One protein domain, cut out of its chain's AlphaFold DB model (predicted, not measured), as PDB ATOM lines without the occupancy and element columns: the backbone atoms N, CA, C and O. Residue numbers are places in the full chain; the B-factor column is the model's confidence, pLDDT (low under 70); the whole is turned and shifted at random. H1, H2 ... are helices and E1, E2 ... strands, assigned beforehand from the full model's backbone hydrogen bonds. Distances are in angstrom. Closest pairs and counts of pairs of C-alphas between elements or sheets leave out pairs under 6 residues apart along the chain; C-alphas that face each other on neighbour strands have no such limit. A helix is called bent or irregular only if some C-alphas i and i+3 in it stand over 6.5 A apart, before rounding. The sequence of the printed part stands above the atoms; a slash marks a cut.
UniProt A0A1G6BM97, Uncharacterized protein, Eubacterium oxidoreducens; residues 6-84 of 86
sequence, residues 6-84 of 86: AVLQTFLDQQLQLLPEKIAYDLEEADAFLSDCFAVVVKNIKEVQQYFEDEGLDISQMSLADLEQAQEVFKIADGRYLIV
ATOM      1  N   ALA A   6     158.338 216.176 162.178       98.00
ATOM      2  CA  ALA A   6     157.531 215.155 162.847       98.00
ATOM      3  C   ALA A   6     158.391 213.947 163.246       98.00
ATOM      4  O   ALA A   6     158.238 213.422 164.349       98.00
ATOM      5  N   VAL A   7     159.326 213.553 162.378       98.44
ATOM      6  CA  VAL A   7     160.300 212.489 162.654       98.44
ATOM      7  C   VAL A   7     161.238 212.900 163.789       98.44
ATOM      8  O   VAL A   7     161.338 212.188 164.789       98.44
ATOM      9  N   LEU A   8     161.860 214.078 163.676       98.31
ATOM     10  CA  LEU A   8     162.816 214.582 164.667       98.31
ATOM     11  C   LEU A   8     162.184 214.746 166.055       98.31
ATOM     12  O   LEU A   8     162.764 214.331 167.057       98.31
ATOM     13  N   GLN A   9     160.975 215.306 166.122       98.25
ATOM     14  CA  GLN A   9     160.262 215.486 167.385       98.25
ATOM     15  C   GLN A   9     159.891 214.142 168.021       98.25
ATOM     16  O   GLN A   9     160.066 213.967 169.225       98.25
ATOM     17  N   THR A  10     159.431 213.177 167.215       98.38
ATOM     18  CA  THR A  10     159.090 211.836 167.714       98.38
ATOM     19  C   THR A  10     160.304 211.160 168.338       98.38
ATOM     20  O   THR A  10     160.206 210.623 169.441       98.38
ATOM     21  N   PHE A  11     161.459 211.236 167.671       97.94
ATOM     22  CA  PHE A  11     162.702 210.707 168.213       97.94
ATOM     23  C   PHE A  11     163.090 211.405 169.523       97.94
ATOM     24  O   PHE A  11     163.318 210.731 170.519       97.94
ATOM     25  N   LEU A  12     163.086 212.741 169.579       98.00
ATOM     26  CA  LEU A  12     163.439 213.476 170.802       98.00
ATOM     27  C   LEU A  12     162.585 213.095 172.014       98.00
ATOM     28  O   LEU A  12     163.117 212.969 173.124       98.00
ATOM     29  N   ASP A  13     161.283 212.918 171.797       97.88
ATOM     30  CA  ASP A  13     160.322 212.604 172.851       97.88
ATOM     31  C   ASP A  13     160.442 211.152 173.333       97.88
ATOM     32  O   ASP A  13     160.173 210.869 174.502       97.88
ATOM     33  N   GLN A  14     160.861 210.238 172.451       97.25
ATOM     34  CA  GLN A  14     160.828 208.793 172.690       97.25
ATOM     35  C   GLN A  14     162.209 208.129 172.717       97.25
ATOM     36  O   GLN A  14     162.278 206.939 172.984       97.25
ATOM     37  N   GLN A  15     163.312 208.861 172.518       96.94
ATOM     38  CA  GLN A  15     164.683 208.317 172.424       96.94
ATOM     39  C   GLN A  15     165.082 207.407 173.597       96.94
ATOM     40  O   GLN A  15     165.937 206.541 173.443       96.94
ATOM     41  N   LEU A  16     164.434 207.561 174.757       96.75
ATOM     42  CA  LEU A  16     164.676 206.715 175.924       96.75
ATOM     43  C   LEU A  16     164.198 205.263 175.759       96.75
ATOM     44  O   LEU A  16     164.538 204.416 176.582       96.75
ATOM     45  N   GLN A  17     163.396 204.975 174.729       96.00
ATOM     46  CA  GLN A  17     163.048 203.603 174.371       96.00
ATOM     47  C   GLN A  17     164.235 202.862 173.748       96.00
ATOM     48  O   GLN A  17     164.315 201.652 173.899       96.00
ATOM     49  N   LEU A  18     165.134 203.592 173.074       95.81
ATOM     50  CA  LEU A  18     166.299 203.055 172.372       95.81
ATOM     51  C   LEU A  18     167.504 202.924 173.306       95.81
ATOM     52  O   LEU A  18     168.204 201.918 173.302       95.81
ATOM     53  N   LEU A  19     167.746 203.952 174.123       92.94
ATOM     54  CA  LEU A  19     168.875 204.019 175.051       92.94
ATOM     55  C   LEU A  19     168.422 204.585 176.401       92.94
ATOM     56  O   LEU A  19     167.575 205.469 176.443       92.94
ATOM     57  N   PRO A  20     169.014 204.164 177.530       94.44
ATOM     58  CA  PRO A  20     168.604 204.640 178.854       94.44
ATOM     59  C   PRO A  20     168.940 206.120 179.125       94.44
ATOM     60  O   PRO A  20     168.542 206.655 180.162       94.44
ATOM     61  N   GLU A  21     169.664 206.789 178.222       94.44
ATOM     62  CA  GLU A  21     170.107 208.177 178.354       94.44
ATOM     63  C   GLU A  21     169.770 208.992 177.103       94.44
ATOM     64  O   GLU A  21     169.748 208.471 175.988       94.44
ATOM     65  N   LYS A  22     169.522 210.296 177.292       96.25
ATOM     66  CA  LYS A  22     169.285 211.210 176.172       96.25
ATOM     67  C   LYS A  22     170.584 211.497 175.427       96.25
ATOM     68  O   LYS A  22     171.554 211.968 176.019       96.25
ATOM     69  N   ILE A  23     170.536 211.278 174.124       94.69
ATOM     70  CA  ILE A  23     171.618 211.498 173.163       94.69
ATOM     71  C   ILE A  23     171.409 212.763 172.326       94.69
ATOM     72  O   ILE A  23     172.375 213.293 171.791       94.69
ATOM     73  N   ALA A  24     170.176 213.276 172.265       97.19
ATOM     74  CA  ALA A  24     169.844 214.538 171.614       97.19
ATOM     75  C   ALA A  24     168.914 215.389 172.493       97.19
ATOM     76  O   ALA A  24     167.986 214.876 173.132       97.19
ATOM     77  N   TYR A  25     169.144 216.700 172.512       97.19
ATOM     78  CA  TYR A  25     168.416 217.676 173.326       97.19
ATOM     79  C   TYR A  25     167.627 218.688 172.487       97.19
ATOM     80  O   TYR A  25     166.718 219.332 173.018       97.19
ATOM     81  N   ASP A  26     167.912 218.790 171.189       98.19
ATOM     82  CA  ASP A  26     167.174 219.610 170.233       98.19
ATOM     83  C   ASP A  26     167.071 218.950 168.843       98.19
ATOM     84  O   ASP A  26     167.560 217.844 168.609       98.19
ATOM     85  N   LEU A  27     166.361 219.609 167.917       98.12
ATOM     86  CA  LEU A  27     166.109 219.073 166.575       98.12
ATOM     87  C   LEU A  27     167.385 218.946 165.731       98.12
ATOM     88  O   LEU A  27     167.422 218.103 164.841       98.12
ATOM     89  N   GLU A  28     168.397 219.782 165.969       97.94
ATOM     90  CA  GLU A  28     169.655 219.746 165.220       97.94
ATOM     91  C   GLU A  28     170.504 218.553 165.665       97.94
ATOM     92  O   GLU A  28     170.984 217.795 164.822       97.94
ATOM     93  N   GLU A  29     170.598 218.315 166.975       97.81
ATOM     94  CA  GLU A  29     171.264 217.134 167.532       97.81
ATOM     95  C   GLU A  29     170.544 215.834 167.148       97.81
ATOM     96  O   GLU A  29     171.196 214.844 166.818       97.81
ATOM     97  N   ALA A  30     169.206 215.833 167.134       97.75
ATOM     98  CA  ALA A  30     168.429 214.685 166.672       97.75
ATOM     99  C   ALA A  30     168.683 214.386 165.187       97.75
ATOM    100  O   ALA A  30     168.882 213.232 164.819       97.75
ATOM    101  N   ASP A  31     168.706 215.414 164.333       98.00
ATOM    102  CA  ASP A  31     168.977 215.253 162.901       98.00
ATOM    103  C   ASP A  31     170.394 214.729 162.653       98.00
ATOM    104  O   ASP A  31     170.570 213.830 161.829       98.00
ATOM    105  N   ALA A  32     171.384 215.238 163.393       97.06
ATOM    106  CA  ALA A  32     172.763 214.771 163.323       97.06
ATOM    107  C   ALA A  32     172.882 213.300 163.744       97.06
ATOM    108  O   ALA A  32     173.396 212.492 162.975       97.06
ATOM    109  N   PHE A  33     172.332 212.933 164.906       96.31
ATOM    110  CA  PHE A  33     172.378 211.556 165.397       96.31
ATOM    111  C   PHE A  33     171.712 210.572 164.430       96.31
ATOM    112  O   PHE A  33     172.301 209.557 164.070       96.31
ATOM    113  N   LEU A  34     170.495 210.879 163.970       97.12
ATOM    114  CA  LEU A  34     169.769 209.994 163.059       97.12
ATOM    115  C   LEU A  34     170.498 209.835 161.721       97.12
ATOM    116  O   LEU A  34     170.512 208.740 161.160       97.12
ATOM    117  N   SER A  35     171.139 210.902 161.237       96.00
ATOM    118  CA  SER A  35     171.944 210.857 160.013       96.00
ATOM    119  C   SER A  35     173.193 209.987 160.181       96.00
ATOM    120  O   SER A  35     173.515 209.224 159.272       96.00
ATOM    121  N   ASP A  36     173.866 210.068 161.333       95.31
ATOM    122  CA  ASP A  36     175.051 209.259 161.656       95.31
ATOM    123  C   ASP A  36     174.707 207.770 161.852       95.31
ATOM    124  O   ASP A  36     175.497 206.903 161.480       95.31
ATOM    125  N   CYS A  37     173.513 207.467 162.374       94.25
ATOM    126  CA  CYS A  37     172.966 206.108 162.478       94.25
ATOM    127  C   CYS A  37     172.363 205.576 161.168       94.25
ATOM    128  O   CYS A  37     171.865 204.455 161.147       94.25
ATOM    129  N   PHE A  38     172.370 206.360 160.083       93.88
ATOM    130  CA  PHE A  38     171.710 206.012 158.818       93.88
ATOM    131  C   PHE A  38     170.233 205.619 158.994       93.88
ATOM    132  O   PHE A  38     169.726 204.737 158.300       93.88
ATOM    133  N   ALA A  39     169.536 206.290 159.914       96.75
ATOM    134  CA  ALA A  39     168.167 205.952 160.266       96.75
ATOM    135  C   ALA A  39     167.229 206.076 159.055       96.75
ATOM    136  O   ALA A  39     167.328 207.009 158.247       96.75
ATOM    137  N   VAL A  40     166.279 205.154 158.940       97.19
ATOM    138  CA  VAL A  40     165.410 205.033 157.764       97.19
ATOM    139  C   VAL A  40     163.979 205.406 158.127       97.19
ATOM    140  O   VAL A  40     163.454 204.983 159.151       97.19
ATOM    141  N   VAL A  41     163.318 206.191 157.270       98.12
ATOM    142  CA  VAL A  41     161.888 206.496 157.409       98.12
ATOM    143  C   VAL A  41     161.097 205.728 156.362       98.12
ATOM    144  O   VAL A  41     161.284 205.923 155.161       98.12
ATOM    145  N   VAL A  42     160.165 204.903 156.827       98.25
ATOM    146  CA  VAL A  42     159.299 204.071 155.992       98.25
ATOM    147  C   VAL A  42     157.830 204.452 156.152       98.25
ATOM    148  O   VAL A  42     157.422 205.105 157.117       98.25
ATOM    149  N   LYS A  43     156.993 204.083 155.181       97.94
ATOM    150  CA  LYS A  43     155.617 204.599 155.078       97.94
ATOM    151  C   LYS A  43     154.617 203.909 155.994       97.94
ATOM    152  O   LYS A  43     153.524 204.437 156.170       97.94
ATOM    153  N   ASN A  44     154.918 202.700 156.463       97.81
ATOM    154  CA  ASN A  44     154.017 201.877 157.269       97.81
ATOM    155  C   ASN A  44     154.764 200.672 157.871       97.81
ATOM    156  O   ASN A  44     155.871 200.348 157.453       97.81
ATOM    157  N   ILE A  45     154.108 199.953 158.787       97.38
ATOM    158  CA  ILE A  45     154.686 198.802 159.498       97.38
ATOM    159  C   ILE A  45     155.112 197.633 158.588       97.38
ATOM    160  O   ILE A  45     155.995 196.865 158.950       97.38
ATOM    161  N   LYS A  46     154.525 197.482 157.391       96.94
ATOM    162  CA  LYS A  46     154.958 196.426 156.460       96.94
ATOM    163  C   LYS A  46     156.314 196.749 155.849       96.94
ATOM    164  O   LYS A  46     157.094 195.841 155.620       96.94
ATOM    165  N   GLU A  47     156.600 198.025 155.608       97.94
ATOM    166  CA  GLU A  47     157.922 198.436 155.129       97.94
ATOM    167  C   GLU A  47     158.989 198.299 156.231       97.94
ATOM    168  O   GLU A  47     160.142 198.053 155.904       97.94
ATOM    169  N   VAL A  48     158.616 198.355 157.521       97.19
ATOM    170  CA  VAL A  48     159.520 197.984 158.633       97.19
ATOM    171  C   VAL A  48     159.879 196.501 158.559       97.19
ATOM    172  O   VAL A  48     161.051 196.146 158.607       97.19
ATOM    173  N   GLN A  49     158.873 195.637 158.384       96.31
ATOM    174  CA  GLN A  49     159.091 194.203 158.193       96.31
ATOM    175  C   GLN A  49     160.031 193.934 157.009       96.31
ATOM    176  O   GLN A  49     160.996 193.195 157.160       96.31
ATOM    177  N   GLN A  50     159.773 194.565 155.859       96.19
ATOM    178  CA  GLN A  50     160.610 194.413 154.664       96.19
ATOM    179  C   GLN A  50     162.042 194.896 154.891       96.19
ATOM    180  O   GLN A  50     162.969 194.226 154.459       96.19
ATOM    181  N   TYR A  51     162.228 196.019 155.590       96.06
ATOM    182  CA  TYR A  51     163.557 196.528 155.917       96.06
ATOM    183  C   TYR A  51     164.370 195.500 156.719       96.06
ATOM    184  O   TYR A  51     165.489 195.177 156.342       96.06
ATOM    185  N   PHE A  52     163.785 194.898 157.757       94.69
ATOM    186  CA  PHE A  52     164.461 193.860 158.542       94.69
ATOM    187  C   PHE A  52     164.720 192.567 157.754       94.69
ATOM    188  O   PHE A  52     165.760 191.938 157.945       94.69
ATOM    189  N   GLU A  53     163.817 192.172 156.853       94.50
ATOM    190  CA  GLU A  53     164.048 191.040 155.942       94.50
ATOM    191  C   GLU A  53     165.209 191.315 154.971       94.50
ATOM    192  O   GLU A  53     166.039 190.431 154.752       94.50
ATOM    193  N   ASP A  54     165.287 192.532 154.423       94.75
ATOM    194  CA  ASP A  54     166.342 192.961 153.497       94.75
ATOM    195  C   ASP A  54     167.714 193.055 154.195       94.75
ATOM    196  O   ASP A  54     168.724 192.650 153.612       94.75
ATOM    197  N   GLU A  55     167.749 193.488 155.461       92.56
ATOM    198  CA  GLU A  55     168.949 193.475 156.317       92.56
ATOM    199  C   GLU A  55     169.320 192.059 156.815       92.56
ATOM    200  O   GLU A  55     170.379 191.843 157.407       92.56
ATOM    201  N   GLY A  56     168.480 191.052 156.544       92.06
ATOM    202  CA  GLY A  56     168.734 189.653 156.892       92.06
ATOM    203  C   GLY A  56     168.498 189.310 158.367       92.06
ATOM    204  O   GLY A  56     169.036 188.308 158.849       92.06
ATOM    205  N   LEU A  57     167.703 190.110 159.085       90.62
ATOM    206  CA  LEU A  57     167.298 189.836 160.463       90.62
ATOM    207  C   LEU A  57     166.272 188.691 160.509       90.62
ATOM    208  O   LEU A  57     165.314 188.646 159.734       90.62
ATOM    209  N   ASP A  58     166.439 187.755 161.449       91.31
ATOM    210  CA  ASP A  58     165.470 186.669 161.652       91.31
ATOM    211  C   ASP A  58     164.255 187.163 162.445       91.31
ATOM    212  O   ASP A  58     164.190 187.070 163.671       91.31
ATOM    213  N   ILE A  59     163.267 187.668 161.711       90.88
ATOM    214  CA  ILE A  59     161.991 188.147 162.253       90.88
ATOM    215  C   ILE A  59     160.855 187.129 162.083       90.88
ATOM    216  O   ILE A  59     159.683 187.465 162.235       90.88
ATOM    217  N   SER A  60     161.172 185.868 161.768       87.44
ATOM    218  CA  SER A  60     160.178 184.843 161.407       87.44
ATOM    219  C   SER A  60     159.150 184.536 162.506       87.44
ATOM    220  O   SER A  60     158.079 183.997 162.223       87.44
ATOM    221  N   GLN A  61     159.468 184.865 163.762       89.06
ATOM    222  CA  GLN A  61     158.589 184.704 164.924       89.06
ATOM    223  C   GLN A  61     157.927 186.014 165.380       89.06
ATOM    224  O   GLN A  61     157.131 185.984 166.317       89.06
ATOM    225  N   MET A  62     158.239 187.151 164.751       92.75
ATOM    226  CA  MET A  62     157.706 188.456 165.139       92.75
ATOM    227  C   MET A  62     156.431 188.768 164.359       92.75
ATOM    228  O   MET A  62     156.384 188.696 163.130       92.75
ATOM    229  N   SER A  63     155.375 189.148 165.071       95.56
ATOM    230  CA  SER A  63     154.202 189.754 164.448       95.56
ATOM    231  C   SER A  63     154.456 191.233 164.134       95.56
ATOM    232  O   SER A  63     155.347 191.860 164.702       95.56
ATOM    233  N   LEU A  64     153.616 191.843 163.288       95.19
ATOM    234  CA  LEU A  64     153.678 193.294 163.044       95.19
ATOM    235  C   LEU A  64     153.533 194.117 164.337       95.19
ATOM    236  O   LEU A  64     154.071 195.214 164.424       95.19
ATOM    237  N   ALA A  65     152.812 193.593 165.334       95.38
ATOM    238  CA  ALA A  65     152.655 194.245 166.630       95.38
ATOM    239  C   ALA A  65     153.904 194.113 167.513       95.38
ATOM    240  O   ALA A  65     154.143 194.993 168.336       95.38
ATOM    241  N   ASP A  66     154.682 193.038 167.347       95.25
ATOM    242  CA  ASP A  66     155.972 192.873 168.024       95.25
ATOM    243  C   ASP A  66     157.025 193.782 167.381       95.25
ATOM    244  O   ASP A  66     157.770 194.444 168.094       95.25
ATOM    245  N   LEU A  67     157.025 193.891 166.044       95.12
ATOM    246  CA  LEU A  67     157.871 194.840 165.308       95.12
ATOM    247  C   LEU A  67     157.591 196.290 165.717       95.12
ATOM    248  O   LEU A  67     158.514 197.066 165.917       95.12
ATOM    249  N   GLU A  68     156.321 196.660 165.881       95.62
ATOM    250  CA  GLU A  68     155.940 198.004 166.332       95.62
ATOM    251  C   GLU A  68     156.361 198.298 167.787       95.62
ATOM    252  O   GLU A  68     156.412 199.460 168.178       95.62
ATOM    253  N   GLN A  69     156.657 197.268 168.586       94.69
ATOM    254  CA  GLN A  69     157.142 197.393 169.968       94.69
ATOM    255  C   GLN A  69     158.671 197.296 170.088       94.69
ATOM    256  O   GLN A  69     159.194 197.397 171.201       94.69
ATOM    257  N   ALA A  70     159.381 197.085 168.979       95.06
ATOM    258  CA  ALA A  70     160.835 197.068 168.960       95.06
ATOM    259  C   ALA A  70     161.396 198.457 169.320       95.06
ATOM    260  O   ALA A  70     160.816 199.484 168.970       95.06
ATOM    261  N   GLN A  71     162.513 198.496 170.046       95.94
ATOM    262  CA  GLN A  71     163.076 199.740 170.596       95.94
ATOM    263  C   GLN A  71     163.604 200.663 169.489       95.94
ATOM    264  O   GLN A  71     163.510 201.889 169.570       95.94
ATOM    265  N   GLU A  72     164.103 200.052 168.426       95.88
ATOM    266  CA  GLU A  72     164.590 200.658 167.198       95.88
ATOM    267  C   GLU A  72     163.470 201.195 166.290       95.88
ATOM    268  O   GLU A  72     163.755 201.952 165.364       95.88
ATOM    269  N   VAL A  73     162.196 200.866 166.557       97.44
ATOM    270  CA  VAL A  73     161.046 201.270 165.734       97.44
ATOM    271  C   VAL A  73     160.237 202.371 166.421       97.44
ATOM    272  O   VAL A  73     159.627 202.194 167.473       97.44
ATOM    273  N   PHE A  74     160.169 203.532 165.778       98.12
ATOM    274  CA  PHE A  74     159.459 204.711 166.267       98.12
ATOM    275  C   PHE A  74     158.246 204.994 165.390       98.12
ATOM    276  O   PHE A  74     158.369 205.298 164.200       98.12
ATOM    277  N   LYS A  75     157.051 204.948 165.980       98.06
ATOM    278  CA  LYS A  75     155.809 205.276 165.277       98.06
ATOM    279  C   LYS A  75     155.610 206.786 165.182       98.06
ATOM    280  O   LYS A  75     155.468 207.465 166.198       98.06
ATOM    281  N   ILE A  76     155.483 207.295 163.960       98.31
ATOM    282  CA  ILE A  76     155.165 208.700 163.699       98.31
ATOM    283  C   ILE A  76     153.640 208.875 163.637       98.31
ATOM    284  O   ILE A  76     152.914 208.033 163.102       98.31
ATOM    285  N   ALA A  77     153.125 209.991 164.164       95.19
ATOM    286  CA  ALA A  77     151.682 210.262 164.236       95.19
ATOM    287  C   ALA A  77     150.971 210.287 162.866       95.19
ATOM    288  O   ALA A  77     149.758 210.089 162.797       95.19
ATOM    289  N   ASP A  78     151.713 210.520 161.782       95.94
ATOM    290  CA  ASP A  78     151.202 210.532 160.407       95.94
ATOM    291  C   ASP A  78     151.149 209.139 159.746       95.94
ATOM    292  O   ASP A  78     150.752 209.022 158.587       95.94
ATOM    293  N   GLY A  79     151.500 208.082 160.487       96.69
ATOM    294  CA  GLY A  79     151.461 206.690 160.038       96.69
ATOM    295  C   GLY A  79     152.783 206.158 159.486       96.69
ATOM    296  O   GLY A  79     152.868 204.961 159.202       96.69
ATOM    297  N   ARG A  80     153.809 207.010 159.357       98.44
ATOM    298  CA  ARG A  80     155.177 206.583 159.040       98.44
ATOM    299  C   ARG A  80     155.858 205.949 160.248       98.44
ATOM    300  O   ARG A  80     155.386 206.060 161.380       98.44
ATOM    301  N   TYR A  81     156.992 205.313 159.992       98.50
ATOM    302  CA  TYR A  81     157.853 204.730 161.012       98.50
ATOM    303  C   TYR A  81     159.295 205.155 160.761       98.50
ATOM    304  O   TYR A  81     159.731 205.203 159.613       98.50
ATOM    305  N   LEU A  82     160.010 205.480 161.830       98.44
ATOM    306  CA  LEU A  82     161.454 205.683 161.830       98.44
ATOM    307  C   LEU A  82     162.107 204.423 162.405       98.44
ATOM    308  O   LEU A  82     161.654 203.918 163.429       98.44
ATOM    309  N   ILE A  83     163.146 203.933 161.740       97.94
ATOM    310  CA  ILE A  83     163.946 202.779 162.147       97.94
ATOM    311  C   ILE A  83     165.352 203.291 162.446       97.94
ATOM    312  O   ILE A  83     165.949 203.958 161.596       97.94
ATOM    313  N   VAL A  84     165.849 203.034 163.654       96.19
ATOM    314  CA  VAL A  84     167.155 203.509 164.124       96.19
ATOM    315  C   VAL A  84     168.021 202.315 164.494       96.19
ATOM    316  O   VAL A  84     167.805 201.694 165.528       96.19
TER     317      VAL A  84
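Overview. This is residues 6 to 84 of the 86 residues of an uncharacterized protein of Eubacterium oxidoreducens (UniProt A0A1G6BM97). A small sheet of three short strands stands in the middle, with H1 over one face and H3 over the other, making three layers. H2 packs on H1 toward one end of the long axis, and H4 packs on H3 toward the other. The printed part has 79 residues, in the order H1 H2 E1 H3 H4 E2 E3; the sheet runs E1 E3 E2, antiparallel, and the class is mostly helix. The whole is compact, with a radius of gyration of the C-alphas of 12.4 A and spans of 36 by 24 by 19 A.

Along the chain. The strands are E1, residues 40 to 42, E2, residues 73 to 75, and E3, residues 81 to 83, where C-alpha 83 is at (163.946, 202.779, 162.147). H1, residues 6 to 17, is 17.2 A long from C-alpha 6 at (157.531, 215.155, 162.847), and is irregular: C-alphas 13 and 16 are 7.9 A apart. H2 is residues 27 to 36, 14.2 A; H3 is residues 45 to 54, 14.4 A; H4 is residues 64 to 67.

Arrangement. Inner strand E3 pairs with E1, N 42 to O 81 at 2.8 A, and with E2 in a hairpin, N 74 to O 82 at 2.8 A. E1, H3 H4 and E2 form a split strand-helix-strand unit, two strands running the same way with E3 between them, and its crossover is right-handed. H3 is on the sheet at a height of 9.7 A, along the strands, 19 degrees from E3 on the local plane. H1 is on the opposite face, slantwise to the strands, 51 degrees from E2 on the local plane; its C-alpha closest to E2 is that of Phe 11, 7.1 A from Phe 74's. H1 touches H2 with residues 8 to 12 alone, about perpendicular at 75 degrees; the closest C-alphas, of Leu 8 and Leu 27, are 5.9 A apart. H3 touches H4, closest at the C-alphas of Ile 45 and Leu 64, 6.6 A. Every O i to N i+4 pair is within hydrogen-bond range in H2 and H3, 6 of 8 in H1; H4 is too short for one.

Size, cuts and confidence. The C-alphas farthest apart, of Glu 28 and Gln 61, are 36.7 A apart. The printed part has no cut and no long link. Mean pLDDT of the printed part is 96.1, and no printed residue is under 70.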